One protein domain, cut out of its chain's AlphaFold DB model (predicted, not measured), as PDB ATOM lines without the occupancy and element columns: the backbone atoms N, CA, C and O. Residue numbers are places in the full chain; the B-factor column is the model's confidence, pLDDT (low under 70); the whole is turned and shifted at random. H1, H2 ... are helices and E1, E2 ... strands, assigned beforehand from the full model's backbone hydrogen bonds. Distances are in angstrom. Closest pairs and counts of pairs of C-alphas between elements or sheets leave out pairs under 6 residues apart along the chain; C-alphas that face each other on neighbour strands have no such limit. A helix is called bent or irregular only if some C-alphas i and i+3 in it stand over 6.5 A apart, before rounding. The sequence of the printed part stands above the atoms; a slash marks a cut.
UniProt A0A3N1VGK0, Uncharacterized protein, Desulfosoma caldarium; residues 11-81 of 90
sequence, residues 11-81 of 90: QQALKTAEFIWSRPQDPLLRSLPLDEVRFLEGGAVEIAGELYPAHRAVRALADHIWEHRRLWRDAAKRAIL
ATOM      1  N   GLN A  11     107.287 152.602 139.141       83.94
ATOM      2  CA  GLN A  11     107.660 151.879 137.922       83.94
ATOM      3  C   GLN A  11     109.174 151.934 137.665       83.94
ATOM      4  O   GLN A  11     109.749 150.962 137.183       83.94
ATOM      5  N   GLN A  12     109.835 153.045 138.000       81.38
ATOM      6  CA  GLN A  12     111.295 153.124 137.945       81.38
ATOM      7  C   GLN A  12     111.954 152.274 139.030       81.38
ATOM      8  O   GLN A  12     112.918 151.593 138.715       81.38
ATOM      9  N   ALA A  13     111.410 152.237 140.254       85.56
ATOM     10  CA  ALA A  13     111.913 151.355 141.314       85.56
ATOM     11  C   ALA A  13     111.897 149.880 140.882       85.56
ATOM     12  O   ALA A  13     112.880 149.173 141.087       85.56
ATOM     13  N   LEU A  14     110.828 149.442 140.203       88.88
ATOM     14  CA  LEU A  14     110.743 148.096 139.634       88.88
ATOM     15  C   LEU A  14     111.822 147.841 138.574       88.88
ATOM     16  O   LEU A  14     112.525 146.842 138.652       88.88
ATOM     17  N   LYS A  15     112.008 148.766 137.624       86.31
ATOM     18  CA  LYS A  15     113.061 148.649 136.600       86.31
ATOM     19  C   LYS A  15     114.465 148.615 137.209       86.31
ATOM     20  O   LYS A  15     115.321 147.867 136.746       86.31
ATOM     21  N   THR A  16     114.706 149.418 138.242       83.69
ATOM     22  CA  THR A  16     115.964 149.407 138.993       83.69
ATOM     23  C   THR A  16     116.159 148.062 139.691       83.69
ATOM     24  O   THR A  16     117.232 147.478 139.572       83.69
ATOM     25  N   ALA A  17     115.126 147.530 140.349       88.19
ATOM     26  CA  ALA A  17     115.172 146.215 140.982       88.19
ATOM     27  C   ALA A  17     115.463 145.092 139.971       88.19
ATOM     28  O   ALA A  17     116.321 144.256 140.229       88.19
ATOM     29  N   GLU A  18     114.815 145.096 138.803       88.31
ATOM     30  CA  GLU A  18     115.071 144.139 137.714       88.31
ATOM     31  C   GLU A  18     116.517 144.216 137.203       88.31
ATOM     32  O   GLU A  18     117.166 143.191 136.975       88.31
ATOM     33  N   PHE A  19     117.047 145.431 137.044       85.12
ATOM     34  CA  PHE A  19     118.431 145.634 136.629       85.12
ATOM     35  C   PHE A  19     119.418 145.059 137.647       85.12
ATOM     36  O   PHE A  19     120.271 144.254 137.278       85.12
ATOM     37  N   ILE A  20     119.258 145.415 138.924       83.69
ATOM     38  CA  ILE A  20     120.086 144.905 140.026       83.69
ATOM     39  C   ILE A  20     120.009 143.375 140.075       83.69
ATOM     40  O   ILE A  20     121.035 142.701 140.117       83.69
ATOM     41  N   TRP A  21     118.791 142.829 140.008       85.56
ATOM     42  CA  TRP A  21     118.526 141.394 140.060       85.56
ATOM     43  C   TRP A  21     119.212 140.618 138.934       85.56
ATOM     44  O   TRP A  21     119.773 139.548 139.154       85.56
ATOM     45  N   SER A  22     119.181 141.158 137.715       84.50
ATOM     46  CA  SER A  22     119.772 140.505 136.542       84.50
ATOM     47  C   SER A  22     121.298 140.604 136.483       84.50
ATOM     48  O   SER A  22     121.920 139.880 135.704       84.50
ATOM     49  N   ARG A  23     121.915 141.497 137.271       80.38
ATOM     50  CA  ARG A  23     123.358 141.766 137.229       80.38
ATOM     51  C   ARG A  23     123.931 142.109 138.610       80.38
ATOM     52  O   ARG A  23     124.554 143.158 138.751       80.38
ATOM     53  N   PRO A  24     123.823 141.229 139.618       73.19
ATOM     54  CA  PRO A  24     124.268 141.534 140.982       73.19
ATOM     55  C   PRO A  24     125.775 141.837 141.089       73.19
ATOM     56  O   PRO A  24     126.223 142.394 142.084       73.19
ATOM     57  N   GLN A  25     126.564 141.495 140.062       76.00
ATOM     58  CA  GLN A  25     128.006 141.751 139.990       76.00
ATOM     59  C   GLN A  25     128.383 143.027 139.211       76.00
ATOM     60  O   GLN A  25     129.572 143.317 139.069       76.00
ATOM     61  N   ASP A  26     127.411 143.774 138.674       77.88
ATOM     62  CA  ASP A  26     127.690 144.969 137.873       77.88
ATOM     63  C   ASP A  26     128.410 146.035 138.732       77.88
ATOM     64  O   ASP A  26     127.911 146.406 139.800       77.88
ATOM     65  N   PRO A  27     129.587 146.537 138.309       71.62
ATOM     66  CA  PRO A  27     130.352 147.528 139.063       71.62
ATOM     67  C   PRO A  27     129.564 148.791 139.423       71.62
ATOM     68  O   PRO A  27     129.854 149.402 140.453       71.62
ATOM     69  N   LEU A  28     128.556 149.165 138.627       68.88
ATOM     70  CA  LEU A  28     127.705 150.327 138.895       68.88
ATOM     71  C   LEU A  28     126.911 150.178 140.199       68.88
ATOM     72  O   LEU A  28     126.611 151.172 140.860       68.88
ATOM     73  N   LEU A  29     126.629 148.940 140.616       71.56
ATOM     74  CA  LEU A  29     125.886 148.638 141.837       71.56
ATOM     75  C   LEU A  29     126.705 148.838 143.113       71.56
ATOM     76  O   LEU A  29     126.122 148.969 144.185       71.56
ATOM     77  N   ARG A  30     128.041 148.919 143.021       70.75
ATOM     78  CA  ARG A  30     128.938 149.077 144.187       70.75
ATOM     79  C   ARG A  30     128.707 150.367 144.973       70.75
ATOM     80  O   ARG A  30     129.137 150.485 146.112       70.75
ATOM     81  N   SER A  31     128.084 151.345 144.332       71.31
ATOM     82  CA  SER A  31     127.768 152.655 144.895       71.31
ATOM     83  C   SER A  31     126.388 152.711 145.563       71.31
ATOM     84  O   SER A  31     126.074 153.703 146.223       71.31
ATOM     85  N   LEU A  32     125.561 151.676 145.371       75.44
ATOM     86  CA  LEU A  32     124.209 151.586 145.911       75.44
ATOM     87  C   LEU A  32     124.237 151.011 147.338       75.44
ATOM     88  O   LEU A  32     125.125 150.216 147.654       75.44
ATOM     89  N   PRO A  33     123.277 151.392 148.199       75.00
ATOM     90  CA  PRO A  33     123.164 150.897 149.571       75.00
ATOM     91  C   PRO A  33     122.610 149.463 149.564       75.00
ATOM     92  O   PRO A  33     121.439 149.217 149.834       75.00
ATOM     93  N   LEU A  34     123.446 148.519 149.129       79.50
ATOM     94  CA  LEU A  34     123.149 147.085 149.093       79.50
ATOM     95  C   LEU A  34     123.597 146.366 150.370       79.50
ATOM     96  O   LEU A  34     123.549 145.146 150.431       79.50
ATOM     97  N   ASP A  35     124.046 147.096 151.386       82.69
ATOM     98  CA  ASP A  35     124.429 146.558 152.691       82.69
ATOM     99  C   ASP A  35     123.282 145.798 153.371       82.69
ATOM    100  O   ASP A  35     123.517 144.791 154.039       82.69
ATOM    101  N   GLU A  36     122.043 146.211 153.114       85.44
ATOM    102  CA  GLU A  36     120.842 145.517 153.576       85.44
ATOM    103  C   GLU A  36     120.324 144.460 152.589       85.44
ATOM    104  O   GLU A  36     119.354 143.780 152.906       85.44
ATOM    105  N   VAL A  37     120.934 144.300 151.406       89.62
ATOM    106  CA  VAL A  37     120.448 143.423 150.328       89.62
ATOM    107  C   VAL A  37     121.470 142.334 150.009       89.62
ATOM    108  O   VAL A  37     122.529 142.595 149.439       89.62
ATOM    109  N   ARG A  38     121.134 141.073 150.290       90.06
ATOM    110  CA  ARG A  38     121.998 139.922 149.979       90.06
ATOM    111  C   ARG A  38     121.346 139.013 148.947       90.06
ATOM    112  O   ARG A  38     120.254 138.493 149.158       90.06
ATOM    113  N   PHE A  39     122.047 138.785 147.840       89.38
ATOM    114  CA  PHE A  39     121.648 137.827 146.808       89.38
ATOM    115  C   PHE A  39     122.122 136.433 147.212       89.38
ATOM    116  O   PHE A  39     123.311 136.231 147.461       89.38
ATOM    117  N   LEU A  40     121.194 135.485 147.294       89.25
ATOM    118  CA  LEU A  40     121.467 134.118 147.724       89.25
ATOM    119  C   LEU A  40     121.487 133.164 146.526       89.25
ATOM    120  O   LEU A  40     120.857 133.409 145.492       89.25
ATOM    121  N   GLU A  41     122.189 132.040 146.680       83.88
ATOM    122  CA  GLU A  41     122.134 130.952 145.702       83.88
ATOM    123  C   GLU A  41     120.689 130.455 145.521       83.88
ATOM    124  O   GLU A  41     119.890 130.431 146.458       83.88
ATOM    125  N   GLY A  42     120.323 130.105 144.285       83.94
ATOM    126  CA  GLY A  42     118.943 129.740 143.939       83.94
ATOM    127  C   GLY A  42     118.006 130.931 143.704       83.94
ATOM    128  O   GLY A  42     116.813 130.735 143.473       83.94
ATOM    129  N   GLY A  43     118.529 132.161 143.721       84.56
ATOM    130  CA  GLY A  43     117.773 133.352 143.344       84.56
ATOM    131  C   GLY A  43     116.814 133.843 144.424       84.56
ATOM    132  O   GLY A  43     115.865 134.538 144.098       84.56
ATOM    133  N   ALA A  44     117.025 133.516 145.695       90.25
ATOM    134  CA  ALA A  44     116.381 134.243 146.787       90.25
ATOM    135  C   ALA A  44     117.129 135.557 147.078       90.25
ATOM    136  O   ALA A  44     118.298 135.715 146.714       90.25
ATOM    137  N   VAL A  45     116.458 136.497 147.744       90.56
ATOM    138  CA  VAL A  45     117.084 137.729 148.234       90.56
ATOM    139  C   VAL A  45     116.741 137.927 149.700       90.56
ATOM    140  O   VAL A  45     115.605 137.700 150.103       90.56
ATOM    141  N   GLU A  46     117.715 138.339 150.492       93.25
ATOM    142  CA  GLU A  46     117.499 138.812 151.856       93.25
ATOM    143  C   GLU A  46     117.536 140.337 151.837       93.25
ATOM    144  O   GLU A  46     118.472 140.912 151.280       93.25
ATOM    145  N   ILE A  47     116.513 140.984 152.391       92.31
ATOM    146  CA  ILE A  47     116.427 142.443 152.493       92.31
ATOM    147  C   ILE A  47     116.171 142.788 153.958       92.31
ATOM    148  O   ILE A  47     115.177 142.339 154.521       92.31
ATOM    149  N   ALA A  48     117.072 143.550 154.580       90.25
ATOM    150  CA  ALA A  48     117.007 143.931 155.995       90.25
ATOM    151  C   ALA A  48     116.790 142.731 156.953       90.25
ATOM    152  O   ALA A  48     116.093 142.831 157.961       90.25
ATOM    153  N   GLY A  49     117.382 141.577 156.625       91.62
ATOM    154  CA  GLY A  49     117.261 140.335 157.399       91.62
ATOM    155  C   GLY A  49     116.002 139.505 157.115       91.62
ATOM    156  O   GLY A  49     115.856 138.424 157.685       91.62
ATOM    157  N   GLU A  50     115.106 139.954 156.231       94.62
ATOM    158  CA  GLU A  50     113.941 139.182 155.791       94.62
ATOM    159  C   GLU A  50     114.217 138.456 154.467       94.62
ATOM    160  O   GLU A  50     114.677 139.051 153.492       94.62
ATOM    161  N   LEU A  51     113.916 137.153 154.424       95.56
ATOM    162  CA  LEU A  51     114.138 136.302 153.257       95.56
ATOM    163  C   LEU A  51     112.941 136.324 152.297       95.56
ATOM    164  O   LEU A  51     111.839 135.891 152.638       95.56
ATOM    165  N   TYR A  52     113.196 136.696 151.044       95.06
ATOM    166  CA  TYR A  52     112.225 136.667 149.957       95.06
ATOM    167  C   TYR A  52     112.598 135.616 148.898       95.06
ATOM    168  O   TYR A  52     113.712 135.625 148.366       95.06
ATOM    169  N   PRO A  53     111.666 134.720 148.524       93.81
ATOM    170  CA  PRO A  53     111.912 133.721 147.485       93.81
ATOM    171  C   PRO A  53     112.020 134.366 146.095       93.81
ATOM    172  O   PRO A  53     111.462 135.438 145.857       93.81
ATOM    173  N   ALA A  54     112.644 133.667 145.142       90.00
ATOM    174  CA  ALA A  54     112.940 134.180 143.796       90.00
ATOM    175  C   ALA A  54     111.760 134.833 143.067       90.00
ATOM    176  O   ALA A  54     111.888 135.916 142.500       90.00
ATOM    177  N   HIS A  55     110.578 134.220 143.140       92.50
ATOM    178  CA  HIS A  55     109.373 134.734 142.486       92.50
ATOM    179  C   HIS A  55     108.841 136.044 143.102       92.50
ATOM    180  O   HIS A  55     108.003 136.710 142.494       92.50
ATOM    181  N   ARG A  56     109.308 136.428 144.299       92.44
ATOM    182  CA  ARG A  56     108.971 137.696 144.973       92.44
ATOM    183  C   ARG A  56     110.159 138.647 145.101       92.44
ATOM    184  O   ARG A  56     109.917 139.824 145.352       92.44
ATOM    185  N   ALA A  57     111.387 138.174 144.893       91.19
ATOM    186  CA  ALA A  57     112.623 138.919 145.129       91.19
ATOM    187  C   ALA A  57     112.644 140.278 144.415       91.19
ATOM    188  O   ALA A  57     112.864 141.303 145.051       91.19
ATOM    189  N   VAL A  58     112.308 140.313 143.121       91.75
ATOM    190  CA  VAL A  58     112.276 141.560 142.332       91.75
ATOM    191  C   VAL A  58     111.272 142.570 142.893       91.75
ATOM    192  O   VAL A  58     111.563 143.760 142.971       91.75
ATOM    193  N   ARG A  59     110.084 142.112 143.304       93.50
ATOM    194  CA  ARG A  59     109.048 143.001 143.844       93.50
ATOM    195  C   ARG A  59     109.409 143.503 145.240       93.50
ATOM    196  O   ARG A  59     109.286 144.695 145.480       93.50
ATOM    197  N   ALA A  60     109.886 142.620 146.114       93.19
ATOM    198  CA  ALA A  60     110.348 142.996 147.448       93.19
ATOM    199  C   ALA A  60     111.493 144.019 147.368       93.19
ATOM    200  O   ALA A  60     111.470 145.041 148.048       93.19
ATOM    201  N   LEU A  61     112.435 143.802 146.446       91.12
ATOM    202  CA  LEU A  61     113.516 144.739 146.172       91.12
ATOM    203  C   LEU A  61     112.989 146.086 145.656       91.12
ATOM    204  O   LEU A  61     113.443 147.134 146.108       91.12
ATOM    205  N   ALA A  62     112.002 146.086 144.756       91.31
ATOM    206  CA  ALA A  62     111.381 147.316 144.262       91.31
ATOM    207  C   ALA A  62     110.683 148.115 145.377       91.31
ATOM    208  O   ALA A  62     110.805 149.342 145.419       91.31
ATOM    209  N   ASP A  63     109.973 147.432 146.276       92.62
ATOM    210  CA  ASP A  63     109.286 148.054 147.410       92.62
ATOM    211  C   ASP A  63     110.296 148.657 148.400       92.62
ATOM    212  O   ASP A  63     110.167 149.828 148.764       92.62
ATOM    213  N   HIS A  64     111.361 147.923 148.731       92.00
ATOM    214  CA  HIS A  64     112.440 148.411 149.590       92.00
ATOM    215  C   HIS A  64     113.153 149.640 148.997       92.00
ATOM    216  O   HIS A  64     113.340 150.651 149.681       92.00
ATOM    217  N   ILE A  65     113.485 149.598 147.700       88.38
ATOM    218  CA  ILE A  65     114.070 150.732 146.965       88.38
ATOM    219  C   ILE A  65     113.137 151.951 147.006       88.38
ATOM    220  O   ILE A  65     113.591 153.090 147.139       88.38
ATOM    221  N   TRP A  66     111.823 151.742 146.879       88.56
ATOM    222  CA  TRP A  66     110.833 152.816 146.901       88.56
ATOM    223  C   TRP A  66     110.677 153.454 148.288       88.56
ATOM    224  O   TRP A  66     110.602 154.687 148.409       88.56
ATOM    225  N   GLU A  67     110.637 152.633 149.332       90.31
ATOM    226  CA  GLU A  67     110.577 153.080 150.722       90.31
ATOM    227  C   GLU A  67     111.802 153.941 151.065       90.31
ATOM    228  O   GLU A  67     111.653 155.077 151.524       90.31
ATOM    229  N   HIS A  68     112.989 153.490 150.654       87.50
ATOM    230  CA  HIS A  68     114.274 154.148 150.905       87.50
ATOM    231  C   HIS A  68     114.739 155.061 149.756       87.50
ATOM    232  O   HIS A  68     115.910 155.440 149.676       87.50
ATOM    233  N   ARG A  69     113.829 155.490 148.870       85.12
ATOM    234  CA  ARG A  69     114.151 156.200 147.610       85.12
ATOM    235  C   ARG A  69     115.044 157.435 147.743       85.12
ATOM    236  O   ARG A  69     115.687 157.813 146.770       85.12
ATOM    237  N   ARG A  70     115.075 158.102 148.907       83.62
ATOM    238  CA  ARG A  70     115.993 159.232 149.158       83.62
ATOM    239  C   ARG A  70     117.447 158.760 149.224       83.62
ATOM    240  O   ARG A  70     118.271 159.273 148.477       83.62
ATOM    241  N   LEU A  71     117.724 157.734 150.030       83.00
ATOM    242  CA  LEU A  71     119.050 157.131 150.164       83.00
ATOM    243  C   LEU A  71     119.548 156.596 148.816       83.00
ATOM    244  O   LEU A  71     120.647 156.923 148.377       83.00
ATOM    245  N   TRP A  72     118.696 155.839 148.124       80.94
ATOM    246  CA  TRP A  72     119.008 155.268 146.813       80.94
ATOM    247  C   TRP A  72     119.232 156.334 145.736       80.94
ATOM    248  O   TRP A  72     120.101 156.177 144.882       80.94
ATOM    249  N   ARG A  73     118.498 157.452 145.785       78.56
ATOM    250  CA  ARG A  73     118.719 158.603 144.898       78.56
ATOM    251  C   ARG A  73     120.074 159.253 145.140       78.56
ATOM    252  O   ARG A  73     120.757 159.571 144.173       78.56
ATOM    253  N   ASP A  74     120.453 159.472 146.392       78.62
ATOM    254  CA  ASP A  74     121.726 160.117 146.718       78.62
ATOM    255  C   ASP A  74     122.912 159.194 146.415       78.62
ATOM    256  O   ASP A  74     123.932 159.637 145.890       78.62
ATOM    257  N   ALA A  75     122.753 157.892 146.648       74.81
ATOM    258  CA  ALA A  75     123.699 156.868 146.227       74.81
ATOM    259  C   ALA A  75     123.870 156.822 144.702       74.81
ATOM    260  O   ALA A  75     124.996 156.919 144.222       74.81
ATOM    261  N   ALA A  76     122.771 156.794 143.940       70.31
ATOM    262  CA  ALA A  76     122.816 156.863 142.482       70.31
ATOM    263  C   ALA A  76     123.492 158.155 141.996       70.31
ATOM    264  O   ALA A  76     124.352 158.106 141.127       70.31
ATOM    265  N   LYS A  77     123.188 159.314 142.596       68.38
ATOM    266  CA  LYS A  77     123.877 160.577 142.276       68.38
ATOM    267  C   LYS A  77     125.385 160.511 142.531       68.38
ATOM    268  O   LYS A  77     126.147 161.043 141.734       68.38
ATOM    269  N   ARG A  78     125.823 159.863 143.616       67.88
ATOM    270  CA  ARG A  78     127.253 159.655 143.905       67.88
ATOM    271  C   ARG A  78     127.904 158.679 142.930       67.88
ATOM    272  O   ARG A  78     129.022 158.935 142.506       67.88
ATOM    273  N   ALA A  79     127.194 157.623 142.533       62.31
ATOM    274  CA  ALA A  79     127.609 156.716 141.460       62.31
ATOM    275  C   ALA A  79     127.889 157.461 140.149       62.31
ATOM    276  O   ALA A  79     128.804 157.115 139.412       62.31
ATOM    277  N   ILE A  80     127.084 158.493 139.887       54.66
ATOM    278  CA  ILE A  80     127.100 159.328 138.684       54.66
ATOM    279  C   ILE A  80     128.185 160.430 138.747       54.66
ATOM    280  O   ILE A  80     128.506 161.029 137.729       54.66
ATOM    281  N   LEU A  81     128.820 160.682 139.902       46.50
ATOM    282  CA  LEU A  81     129.867 161.713 140.052       46.50
ATOM    283  C   LEU A  81     131.290 161.240 139.694       46.50
ATOM    284  O   LEU A  81     132.254 161.969 139.918       46.50
TER     285      LEU A  81
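This is residues 11 to 81 of the 90 residues of an uncharacterized protein of Desulfosoma caldarium (UniProt A0A3N1VGK0). A small three-stranded sheet, E1 E2 E3, has the helix H3 over one face, and H1 packs on H3 at a steep angle. At the far end of H3 the backbone turns a corner into H4, whose last part meets the short helix H2 at the end of the domain away from the sheet. The printed part has 71 residues with four named helices and three named strands, in the order H1 H2 E1 E2 E3 H3 H4; the sheet runs E1 E2 E3, antiparallel, and the class is mostly helix. It is compact, with a radius of gyration of the C-alphas of 11.3 A and spans of 34 by 23 by 21 A.

H1, residues 11 to 22, touches H3, residues 54 to 67, at a steep tilt of 48 degrees, opposite ways; the closest C-alphas, of Leu 14 and Ala 62, are 4.7 A apart. H1 is close to but not clearly touching H2, residues 27 to 31, with the C-alphas of Ile 20 and Leu 29 closest at 7.1 A. E1, residues 37 to 39, E2, residues 45 to 47, and E3, residues 50 to 52, form a meander, each strand the antiparallel neighbour of the one before. In the hairpin E1 and E2, N 38 and O 46 are within hydrogen-bond range at 2.8 A; in the hairpin E2 and E3, N 45 and O 52 are at 2.9 A. H3 is on this sheet, giving two layers, a helix on one face of a sheet; its height over the sheet is 9.1 A, and it lies over E2, along the strands at 22 degrees on the local plane. Their closest C-alphas are those of Val 45 and Ala 57, 5.6 A apart. H1 is not on the sheet. H4, residues 69 to 79, is about perpendicular to H3 at 88 degrees and touches H2, the C-alphas of Ser 31 and Ala 79 being closest at 5.3 A. Every O i to N i+4 pair is within hydrogen-bond range in H1 and H4, against 8 of 10 in H3 and 0 of 1 in H2, where 1 of 2 O i to N i+3 pairs is.

H1 begins at C-alpha 11, (107.660, 151.879, 137.922), and is 16.7 A long. H2 measures 8.2 A, and E1, E2 and E3 measure 6.7 A, 6.4 A and 6.6 A. H3 begins at C-alpha 54, (112.940, 134.180, 143.796), and is 20.3 A long; it is irregular, with C-alphas 55 and 58 at 7.4 A. H4, 14.8 A long, ends at C-alpha 79, (127.609, 156.716, 141.460).

The two C-alphas farthest apart, of Pro 53 and Leu 81, are 34.1 A apart. The printed part has no cut, and its links between named elements are tight. The mean pLDDT of the printed part is 83.4; residue 28 and residues 77 to 81 are under 70.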